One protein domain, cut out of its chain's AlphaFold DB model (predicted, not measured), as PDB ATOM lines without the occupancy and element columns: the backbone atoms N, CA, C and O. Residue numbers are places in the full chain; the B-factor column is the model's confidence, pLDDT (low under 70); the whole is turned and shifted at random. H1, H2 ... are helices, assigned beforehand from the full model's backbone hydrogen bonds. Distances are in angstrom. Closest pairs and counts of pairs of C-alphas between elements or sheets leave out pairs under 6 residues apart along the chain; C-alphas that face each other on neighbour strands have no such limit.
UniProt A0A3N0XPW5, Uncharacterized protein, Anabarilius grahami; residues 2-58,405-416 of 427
ATOM      1  N   GLU A   2     -35.922  -6.654  56.095       62.16
ATOM      2  CA  GLU A   2     -36.517  -7.714  55.247       62.16
ATOM      3  C   GLU A   2     -36.672  -7.302  53.772       62.16
ATOM      4  O   GLU A   2     -37.102  -8.089  52.941       62.16
ATOM      5  N   PHE A   3     -36.296  -6.072  53.401       61.72
ATOM      6  CA  PHE A   3     -36.538  -5.576  52.044       61.72
ATOM      7  C   PHE A   3     -35.667  -6.255  50.979       61.72
ATOM      8  O   PHE A   3     -36.161  -6.600  49.909       61.72
ATOM      9  N   LEU A   4     -34.393  -6.525  51.283       67.44
ATOM     10  CA  LEU A   4     -33.528  -7.304  50.389       67.44
ATOM     11  C   LEU A   4     -34.057  -8.734  50.176       67.44
ATOM     12  O   LEU A   4     -33.757  -9.338  49.154       67.44
ATOM     13  N   PHE A   5     -34.903  -9.242  51.079       71.25
ATOM     14  CA  PHE A   5     -35.596 -10.522  50.912       71.25
ATOM     15  C   PHE A   5     -36.872 -10.415  50.065       71.25
ATOM     16  O   PHE A   5     -37.327 -11.425  49.536       71.25
ATOM     17  N   LEU A   6     -37.436  -9.212  49.897       68.06
ATOM     18  CA  LEU A   6     -38.593  -8.964  49.029       68.06
ATOM     19  C   LEU A   6     -38.187  -8.810  47.560       68.06
ATOM     20  O   LEU A   6     -38.968  -9.168  46.685       68.06
ATOM     21  N   ALA A   7     -36.978  -8.316  47.272       66.88
ATOM     22  CA  ALA A   7     -36.500  -8.154  45.898       66.88
ATOM     23  C   ALA A   7     -36.525  -9.469  45.078       66.88
ATOM     24  O   ALA A   7     -37.089  -9.450  43.982       66.88
ATOM     25  N   PRO A   8     -36.063 -10.626  45.609       72.19
ATOM     26  CA  PRO A   8     -36.188 -11.921  44.934       72.19
ATOM     27  C   PRO A   8     -37.629 -12.396  44.713       72.19
ATOM     28  O   PRO A   8     -37.854 -13.289  43.902       72.19
ATOM     29  N   LEU A   9     -38.606 -11.848  45.446       76.88
ATOM     30  CA  LEU A   9     -40.020 -12.204  45.275       76.88
ATOM     31  C   LEU A   9     -40.660 -11.479  44.093       76.88
ATOM     32  O   LEU A   9     -41.769 -11.822  43.683       76.88
ATOM     33  N   THR A  10     -39.981 -10.474  43.549       81.88
ATOM     34  CA  THR A  10     -40.437  -9.782  42.353       81.88
ATOM     35  C   THR A  10     -39.908 -10.506  41.118       81.88
ATOM     36  O   THR A  10     -38.746 -10.892  41.058       81.88
ATOM     37  N   THR A  11     -40.752 -10.693  40.104       88.06
ATOM     38  CA  THR A  11     -40.332 -11.235  38.797       88.06
ATOM     39  C   THR A  11     -39.770 -10.151  37.874       88.06
ATOM     40  O   THR A  11     -39.585 -10.389  36.681       88.06
ATOM     41  N   PHE A  12     -39.582  -8.935  38.386       87.25
ATOM     42  CA  PHE A  12     -39.082  -7.815  37.606       87.25
ATOM     43  C   PHE A  12     -37.565  -7.936  37.435       87.25
ATOM     44  O   PHE A  12     -36.877  -8.308  38.384       87.25
ATOM     45  N   PRO A  13     -37.021  -7.614  36.250       92.00
ATOM     46  CA  PRO A  13     -35.579  -7.568  36.068       92.00
ATOM     47  C   PRO A  13     -34.969  -6.442  36.918       92.00
ATOM     48  O   PRO A  13     -35.552  -5.358  37.045       92.00
ATOM     49  N   ASP A  14     -33.776  -6.690  37.456       91.56
ATOM     50  CA  ASP A  14     -33.067  -5.781  38.367       91.56
ATOM     51  C   ASP A  14     -32.906  -4.362  37.795       91.56
ATOM     52  O   ASP A  14     -33.108  -3.380  38.512       91.56
ATOM     53  N   ASP A  15     -32.642  -4.235  36.491       90.56
ATOM     54  CA  ASP A  15     -32.482  -2.941  35.812       90.56
ATOM     55  C   ASP A  15     -33.745  -2.069  35.891       90.56
ATOM     56  O   ASP A  15     -33.669  -0.843  36.026       90.56
ATOM     57  N   THR A  16     -34.929  -2.693  35.853       91.75
ATOM     58  CA  THR A  16     -36.211  -1.978  35.956       91.75
ATOM     59  C   THR A  16     -36.445  -1.486  37.379       91.75
ATOM     60  O   THR A  16     -36.862  -0.343  37.576       91.75
ATOM     61  N   LEU A  17     -36.129  -2.315  38.377       91.06
ATOM     62  CA  LEU A  17     -36.233  -1.936  39.787       91.06
ATOM     63  C   LEU A  17     -35.256  -0.807  40.135       91.06
ATOM     64  O   LEU A  17     -35.637   0.150  40.813       91.06
ATOM     65  N   CYS A  18     -34.026  -0.872  39.619       91.12
ATOM     66  CA  CYS A  18     -33.040   0.198  39.769       91.12
ATOM     67  C   CYS A  18     -33.542   1.500  39.140       91.12
ATOM     68  O   CYS A  18     -33.514   2.547  39.787       91.12
ATOM     69  N   SER A  19     -34.058   1.430  37.909       91.38
ATOM     70  CA  SER A  19     -34.592   2.595  37.190       91.38
ATOM     71  C   SER A  19     -35.743   3.252  37.949       91.38
ATOM     72  O   SER A  19     -35.763   4.474  38.107       91.38
ATOM     73  N   PHE A  20     -36.675   2.455  38.478       91.19
ATOM     74  CA  PHE A  20     -37.777   2.993  39.272       91.19
ATOM     75  C   PHE A  20     -37.274   3.638  40.562       91.19
ATOM     76  O   PHE A  20     -37.708   4.740  40.903       91.19
ATOM     77  N   LEU A  21     -36.353   2.981  41.274       91.19
ATOM     78  CA  LEU A  21     -35.793   3.542  42.496       91.19
ATOM     79  C   LEU A  21     -35.141   4.897  42.203       91.19
ATOM     80  O   LEU A  21     -35.493   5.868  42.863       91.19
ATOM     81  N   ILE A  22     -34.291   4.989  41.172       90.81
ATOM     82  CA  ILE A  22     -33.652   6.243  40.735       90.81
ATOM     83  C   ILE A  22     -34.691   7.325  40.421       90.81
ATOM     84  O   ILE A  22     -34.525   8.464  40.860       90.81
ATOM     85  N   ALA A  23     -35.762   6.980  39.699       91.06
ATOM     86  CA  ALA A  23     -36.833   7.916  39.361       91.06
ATOM     87  C   ALA A  23     -37.591   8.426  40.602       91.06
ATOM     88  O   ALA A  23     -38.035   9.572  40.626       91.06
ATOM     89  N   GLY A  24     -37.715   7.594  41.641       89.81
ATOM     90  CA  GLY A  24     -38.349   7.953  42.912       89.81
ATOM     91  C   GLY A  24     -37.450   8.721  43.888       89.81
ATOM     92  O   GLY A  24     -37.950   9.263  44.877       89.81
ATOM     93  N   LEU A  25     -36.135   8.782  43.650       89.44
ATOM     94  CA  LEU A  25     -35.216   9.527  44.507       89.44
ATOM     95  C   LEU A  25     -35.372  11.036  44.301       89.44
ATOM     96  O   LEU A  25     -35.451  11.542  43.183       89.44
ATOM     97  N   ASN A  26     -35.333  11.787  45.402       90.88
ATOM     98  CA  ASN A  26     -35.311  13.245  45.321       90.88
ATOM     99  C   ASN A  26     -33.987  13.759  44.717       90.88
ATOM    100  O   ASN A  26     -32.957  13.080  44.753       90.88
ATOM    101  N   THR A  27     -34.000  14.989  44.204       91.62
ATOM    102  CA  THR A  27     -32.842  15.642  43.564       91.62
ATOM    103  C   THR A  27     -31.599  15.682  44.450       91.62
ATOM    104  O   THR A  27     -30.504  15.415  43.965       91.62
ATOM    105  N   SER A  28     -31.755  15.938  45.753       91.12
ATOM    106  CA  SER A  28     -30.634  15.945  46.704       91.12
ATOM    107  C   SER A  28     -29.973  14.572  46.820       91.12
ATOM    108  O   SER A  28     -28.753  14.469  46.847       91.12
ATOM    109  N   THR A  29     -30.770  13.507  46.862       89.25
ATOM    110  CA  THR A  29     -30.271  12.132  46.965       89.25
ATOM    111  C   THR A  29     -29.619  11.720  45.656       89.25
ATOM    112  O   THR A  29     -28.523  11.181  45.673       89.25
ATOM    113  N   ARG A  30     -30.218  12.068  44.513       91.81
ATOM    114  CA  ARG A  30     -29.601  11.854  43.195       91.81
ATOM    115  C   ARG A  30     -28.248  12.561  43.065       91.81
ATOM    116  O   ARG A  30     -27.331  11.979  42.501       91.81
ATOM    117  N   ALA A  31     -28.101  13.764  43.626       91.44
ATOM    118  CA  ALA A  31     -26.823  14.476  43.653       91.44
ATOM    119  C   ALA A  31     -25.766  13.772  44.528       91.44
ATOM    120  O   ALA A  31     -24.590  13.769  44.178       91.44
ATOM    121  N   LEU A  32     -26.169  13.123  45.629       91.88
ATOM    122  CA  LEU A  32     -25.265  12.285  46.434       91.88
ATOM    123  C   LEU A  32     -24.831  11.016  45.687       91.88
ATOM    124  O   LEU A  32     -23.736  10.509  45.906       91.88
ATOM    125  N   LEU A  33     -25.662  10.538  44.761       92.44
ATOM    126  CA  LEU A  33     -25.383   9.403  43.884       92.44
ATOM    127  C   LEU A  33     -24.592   9.786  42.625       92.44
ATOM    128  O   LEU A  33     -24.614   9.047  41.648       92.44
ATOM    129  N   SER A  34     -23.864  10.907  42.623       85.12
ATOM    130  CA  SER A  34     -23.128  11.420  41.450       85.12
ATOM    131  C   SER A  34     -21.999  10.499  40.926       85.12
ATOM    132  O   SER A  34     -21.268  10.875  40.009       85.12
ATOM    133  N   GLY A  35     -21.831   9.301  41.483       87.62
ATOM    134  CA  GLY A  35     -20.909   8.281  40.997       87.62
ATOM    135  C   GLY A  35     -21.560   7.310  40.014       87.62
ATOM    136  O   GLY A  35     -22.778   7.145  39.964       87.62
ATOM    137  N   LYS A  36     -20.723   6.597  39.255       89.50
ATOM    138  CA  LYS A  36     -21.176   5.425  38.503       89.50
ATOM    139  C   LYS A  36     -21.584   4.358  39.519       89.50
ATOM    140  O   LYS A  36     -20.720   3.777  40.174       89.50
ATOM    141  N   GLY A  37     -22.892   4.164  39.677       89.44
ATOM    142  CA  GLY A  37     -23.440   3.143  40.560       89.44
ATOM    143  C   GLY A  37     -22.916   1.746  40.202       89.44
ATOM    144  O   GLY A  37     -22.452   1.524  39.073       89.44
ATOM    145  N   PRO A  38     -22.956   0.797  41.149       91.12
ATOM    146  CA  PRO A  38     -22.527  -0.565  40.887       91.12
ATOM    147  C   PRO A  38     -23.350  -1.153  39.741       91.12
ATOM    148  O   PRO A  38     -24.575  -1.057  39.718       91.12
ATOM    149  N   ARG A  39     -22.664  -1.779  38.782       89.00
ATOM    150  CA  ARG A  39     -23.309  -2.650  37.798       89.00
ATOM    151  C   ARG A  39     -23.544  -3.988  38.481       89.00
ATOM    152  O   ARG A  39     -22.578  -4.626  38.894       89.00
ATOM    153  N   GLY A  40     -24.794  -4.396  38.639       89.81
ATOM    154  CA  GLY A  40     -25.103  -5.636  39.335       89.81
ATOM    155  C   GLY A  40     -26.570  -5.746  39.701       89.81
ATOM    156  O   GLY A  40     -27.422  -5.099  39.100       89.81
ATOM    157  N   SER A  41     -26.840  -6.584  40.696       93.75
ATOM    158  CA  SER A  41     -28.197  -6.834  41.158       93.75
ATOM    159  C   SER A  41     -28.823  -5.611  41.821       93.75
ATOM    160  O   SER A  41     -28.123  -4.755  42.376       93.75
ATOM    161  N   PHE A  42     -30.156  -5.572  41.860       91.81
ATOM    162  CA  PHE A  42     -30.898  -4.521  42.557       91.81
ATOM    163  C   PHE A  42     -30.503  -4.423  44.037       91.81
ATOM    164  O   PHE A  42     -30.422  -3.327  44.585       91.81
ATOM    165  N   ALA A  43     -30.166  -5.549  44.674       91.31
ATOM    166  CA  ALA A  43     -29.645  -5.571  46.039       91.31
ATOM    167  C   ALA A  43     -28.358  -4.739  46.185       91.31
ATOM    168  O   ALA A  43     -28.280  -3.874  47.055       91.31
ATOM    169  N   THR A  44     -27.395  -4.939  45.278       92.75
ATOM    170  CA  THR A  44     -26.123  -4.195  45.262       92.75
ATOM    171  C   THR A  44     -26.367  -2.702  45.023       92.75
ATOM    172  O   THR A  44     -25.721  -1.848  45.632       92.75
ATOM    173  N   PHE A  45     -27.333  -2.373  44.161       93.31
ATOM    174  CA  PHE A  45     -27.735  -0.993  43.904       93.31
ATOM    175  C   PHE A  45     -28.353  -0.330  45.143       93.31
ATOM    176  O   PHE A  45     -27.954   0.774  45.514       93.31
ATOM    177  N   VAL A  46     -29.284  -1.002  45.823       91.12
ATOM    178  CA  VAL A  46     -29.922  -0.497  47.048       91.12
ATOM    179  C   VAL A  46     -28.894  -0.289  48.158       91.12
ATOM    180  O   VAL A  46     -28.912   0.760  48.802       91.12
ATOM    181  N   GLU A  47     -27.977  -1.235  48.365       92.56
ATOM    182  CA  GLU A  47     -26.882  -1.083  49.330       92.56
ATOM    183  C   GLU A  47     -26.008   0.132  49.014       92.56
ATOM    184  O   GLU A  47     -25.699   0.919  49.909       92.56
ATOM    185  N   TRP A  48     -25.672   0.345  47.740       93.69
ATOM    186  CA  TRP A  48     -24.915   1.521  47.323       93.69
ATOM    187  C   TRP A  48     -25.670   2.833  47.562       93.69
ATOM    188  O   TRP A  48     -25.077   3.789  48.070       93.69
ATOM    189  N   VAL A  49     -26.974   2.887  47.267       92.81
ATOM    190  CA  VAL A  49     -27.810   4.065  47.563       92.81
ATOM    191  C   VAL A  49     -27.833   4.343  49.065       92.81
ATOM    192  O   VAL A  49     -27.672   5.484  49.494       92.81
ATOM    193  N   LEU A  50     -27.989   3.300  49.876       91.69
ATOM    194  CA  LEU A  50     -28.004   3.398  51.331       91.69
ATOM    195  C   LEU A  50     -26.678   3.896  51.903       91.69
ATOM    196  O   LEU A  50     -26.680   4.823  52.719       91.69
ATOM    197  N   ALA A  51     -25.568   3.316  51.451       91.25
ATOM    198  CA  ALA A  51     -24.227   3.722  51.846       91.25
ATOM    199  C   ALA A  51     -23.951   5.183  51.454       91.25
ATOM    200  O   ALA A  51     -23.440   5.955  52.264       91.25
ATOM    201  N   SER A  52     -24.367   5.588  50.250       92.62
ATOM    202  CA  SER A  52     -24.190   6.959  49.746       92.62
ATOM    203  C   SER A  52     -25.018   7.989  50.520       92.62
ATOM    204  O   SER A  52     -24.595   9.130  50.689       92.62
ATOM    205  N   CYS A  53     -26.171   7.591  51.058       91.50
ATOM    206  CA  CYS A  53     -26.972   8.424  51.957       91.50
ATOM    207  C   CYS A  53     -26.386   8.538  53.378       91.50
ATOM    208  O   CYS A  53     -27.033   9.122  54.248       91.50
ATOM    209  N   GLY A  54     -25.216   7.947  53.651       91.25
ATOM    210  CA  GLY A  54     -24.632   7.894  54.993       91.25
ATOM    211  C   GLY A  54     -25.464   7.064  55.971       91.25
ATOM    212  O   GLY A  54     -25.348   7.231  57.185       91.25
ATOM    213  N   SER A  55     -26.339   6.194  55.461       86.50
ATOM    214  CA  SER A  55     -27.160   5.329  56.292       86.50
ATOM    215  C   SER A  55     -26.296   4.163  56.775       86.50
ATOM    216  O   SER A  55     -25.821   3.393  55.938       86.50
ATOM    217  N   PRO A  56     -26.099   3.974  58.095       72.31
ATOM    218  CA  PRO A  56     -25.367   2.841  58.649       72.31
ATOM    219  C   PRO A  56     -26.251   1.587  58.605       72.31
ATOM    220  O   PRO A  56     -26.531   0.958  59.623       72.31
ATOM    221  N   LEU A  57     -26.749   1.231  57.423       67.81
ATOM    222  CA  LEU A  57     -27.294  -0.094  57.175       67.81
ATOM    223  C   LEU A  57     -26.097  -1.017  57.009       67.81
ATOM    224  O   LEU A  57     -25.646  -1.328  55.914       67.81
ATOM    225  N   THR A  58     -25.560  -1.414  58.156       49.69
ATOM    226  CA  THR A  58     -24.691  -2.569  58.268       49.69
ATOM    227  C   THR A  58     -25.536  -3.784  57.904       49.69
ATOM    228  O   THR A  58     -26.115  -4.452  58.758       49.69
ATOM    229  N   VAL A 405     -40.691   4.124  52.998       81.31
ATOM    230  CA  VAL A 405     -42.009   4.394  52.398       81.31
ATOM    231  C   VAL A 405     -41.978   4.231  50.877       81.31
ATOM    232  O   VAL A 405     -42.862   3.574  50.333       81.31
ATOM    233  N   LEU A 406     -40.961   4.763  50.192       78.44
ATOM    234  CA  LEU A 406     -40.780   4.588  48.743       78.44
ATOM    235  C   LEU A 406     -40.616   3.113  48.364       78.44
ATOM    236  O   LEU A 406     -41.244   2.647  47.418       78.44
ATOM    237  N   LEU A 407     -39.826   2.366  49.134       76.44
ATOM    238  CA  LEU A 407     -39.593   0.936  48.946       76.44
ATOM    239  C   LEU A 407     -40.856   0.106  49.219       76.44
ATOM    240  O   LEU A 407     -41.185  -0.793  48.449       76.44
ATOM    241  N   CYS A 408     -41.613   0.435  50.266       79.69
ATOM    242  CA  CYS A 408     -42.912  -0.180  50.538       79.69
ATOM    243  C   CYS A 408     -43.915   0.117  49.422       79.69
ATOM    244  O   CYS A 408     -44.663  -0.771  49.024       79.69
ATOM    245  N   HIS A 409     -43.912   1.336  48.881       80.75
ATOM    246  CA  HIS A 409     -44.784   1.709  47.773       80.75
ATOM    247  C   HIS A 409     -44.380   1.010  46.469       80.75
ATOM    248  O   HIS A 409     -45.246   0.570  45.724       80.75
ATOM    249  N   MET A 410     -43.078   0.849  46.221       76.69
ATOM    250  CA  MET A 410     -42.529   0.030  45.135       76.69
ATOM    251  C   MET A 410     -43.002  -1.417  45.226       76.69
ATOM    252  O   MET A 410     -43.550  -1.941  44.262       76.69
ATOM    253  N   VAL A 411     -42.829  -2.049  46.389       75.25
ATOM    254  CA  VAL A 411     -43.253  -3.437  46.615       75.25
ATOM    255  C   VAL A 411     -44.762  -3.561  46.490       75.25
ATOM    256  O   VAL A 411     -45.242  -4.480  45.837       75.25
ATOM    257  N   PHE A 412     -45.523  -2.621  47.046       81.19
ATOM    258  CA  PHE A 412     -46.972  -2.593  46.887       81.19
ATOM    259  C   PHE A 412     -47.363  -2.463  45.408       81.19
ATOM    260  O   PHE A 412     -48.190  -3.223  44.917       81.19
ATOM    261  N   PHE A 413     -46.733  -1.559  44.662       76.94
ATOM    262  CA  PHE A 413     -47.007  -1.396  43.239       76.94
ATOM    263  C   PHE A 413     -46.696  -2.679  42.459       76.94
ATOM    264  O   PHE A 413     -47.534  -3.159  41.704       76.94
ATOM    265  N   VAL A 414     -45.542  -3.289  42.713       70.94
ATOM    266  CA  VAL A 414     -45.101  -4.538  42.080       70.94
ATOM    267  C   VAL A 414     -46.016  -5.723  42.414       70.94
ATOM    268  O   VAL A 414     -46.332  -6.514  41.528       70.94
ATOM    269  N   LEU A 415     -46.461  -5.849  43.667       72.62
ATOM    270  CA  LEU A 415     -47.308  -6.962  44.110       72.62
ATOM    271  C   LEU A 415     -48.760  -6.832  43.634       72.62
ATOM    272  O   LEU A 415     -49.392  -7.840  43.324       72.62
ATOM    273  N   PHE A 416     -49.300  -5.613  43.598       75.62
ATOM    274  CA  PHE A 416     -50.715  -5.376  43.294       75.62
ATOM    275  C   PHE A 416     -50.978  -4.995  41.835       75.62
ATOM    276  O   PHE A 416     -52.112  -5.124  41.371       75.62
TER     277      PHE A 416
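What this domain is: This is residues 2 to 58 and 405 to 416 of the 427 residues of an uncharacterized protein of Anabarilius grahami (UniProt A0A3N0XPW5). H5, the longest helix, lies at one side, near H1 and H2, while H2 and H4 open as a V from their neighbouring starts. Short H3 lies across the open end of the V, and H1 is beside the start of H4. The printed part has 69 residues with five named helices, H1 to H5 in chain order, and no named strand: all helix. It is compact, with a radius of gyration of the C-alphas of 11.7 A and spans of 31 by 22 by 21 A.

How they stand to each other: Look first at H5, residues 405 to 416. It is close to but not clearly touching H1, residues 3 to 9: the closest C-alphas, of Leu 6 and Val 411, are 7.6 A apart. H2, residues 14 to 24, touches H4, residues 42 to 52, at the closest C-alphas of Asp 14 and Phe 42, 4.9 A apart; they run the same way at a tilt of 37 degrees, only just steep. H1 and H4 only just touch, with 3 pairs of C-alphas within 8 A, Leu 4 and Ala 43 closest at 6.1 A. H3, residues 27 to 32, is about perpendicular to H4 at 86 degrees, close but not clearly touching; the closest C-alphas, of Leu 32 and Ser 52, are 6.4 A apart. H3 and H5 are apart. In H2, H3, H4 and H5 every O i to N i+4 pair is within hydrogen-bond range; in H1, 1 of 3 is, beside 2 of 4 O i to N i+3 pairs.

Where its parts are: Find C-alpha 405 at (-42.009, 4.394, 52.398); from there H5 runs 15.9 A to C-alpha 416 at (-50.715, -5.376, 43.294). H2 measures 15.4 A and H4 15.1 A from first to last C-alpha, H1 10.1 A and H3 8.8 A. H1 begins at C-alpha 3, (-36.538, -5.576, 52.044).

The domain as a whole: The C-alphas of Gly 35 and Phe 416, the two farthest apart, are 32.9 A apart. Residues 59 to 404 are not printed; C-alphas 58 and 405 are 19.6 A apart across this cut. Of the links that are printed whole, none is long. The mean pLDDT of the printed part is 84.5, with residues 2 to 4, 6 to 7 and 57 to 58 under 70.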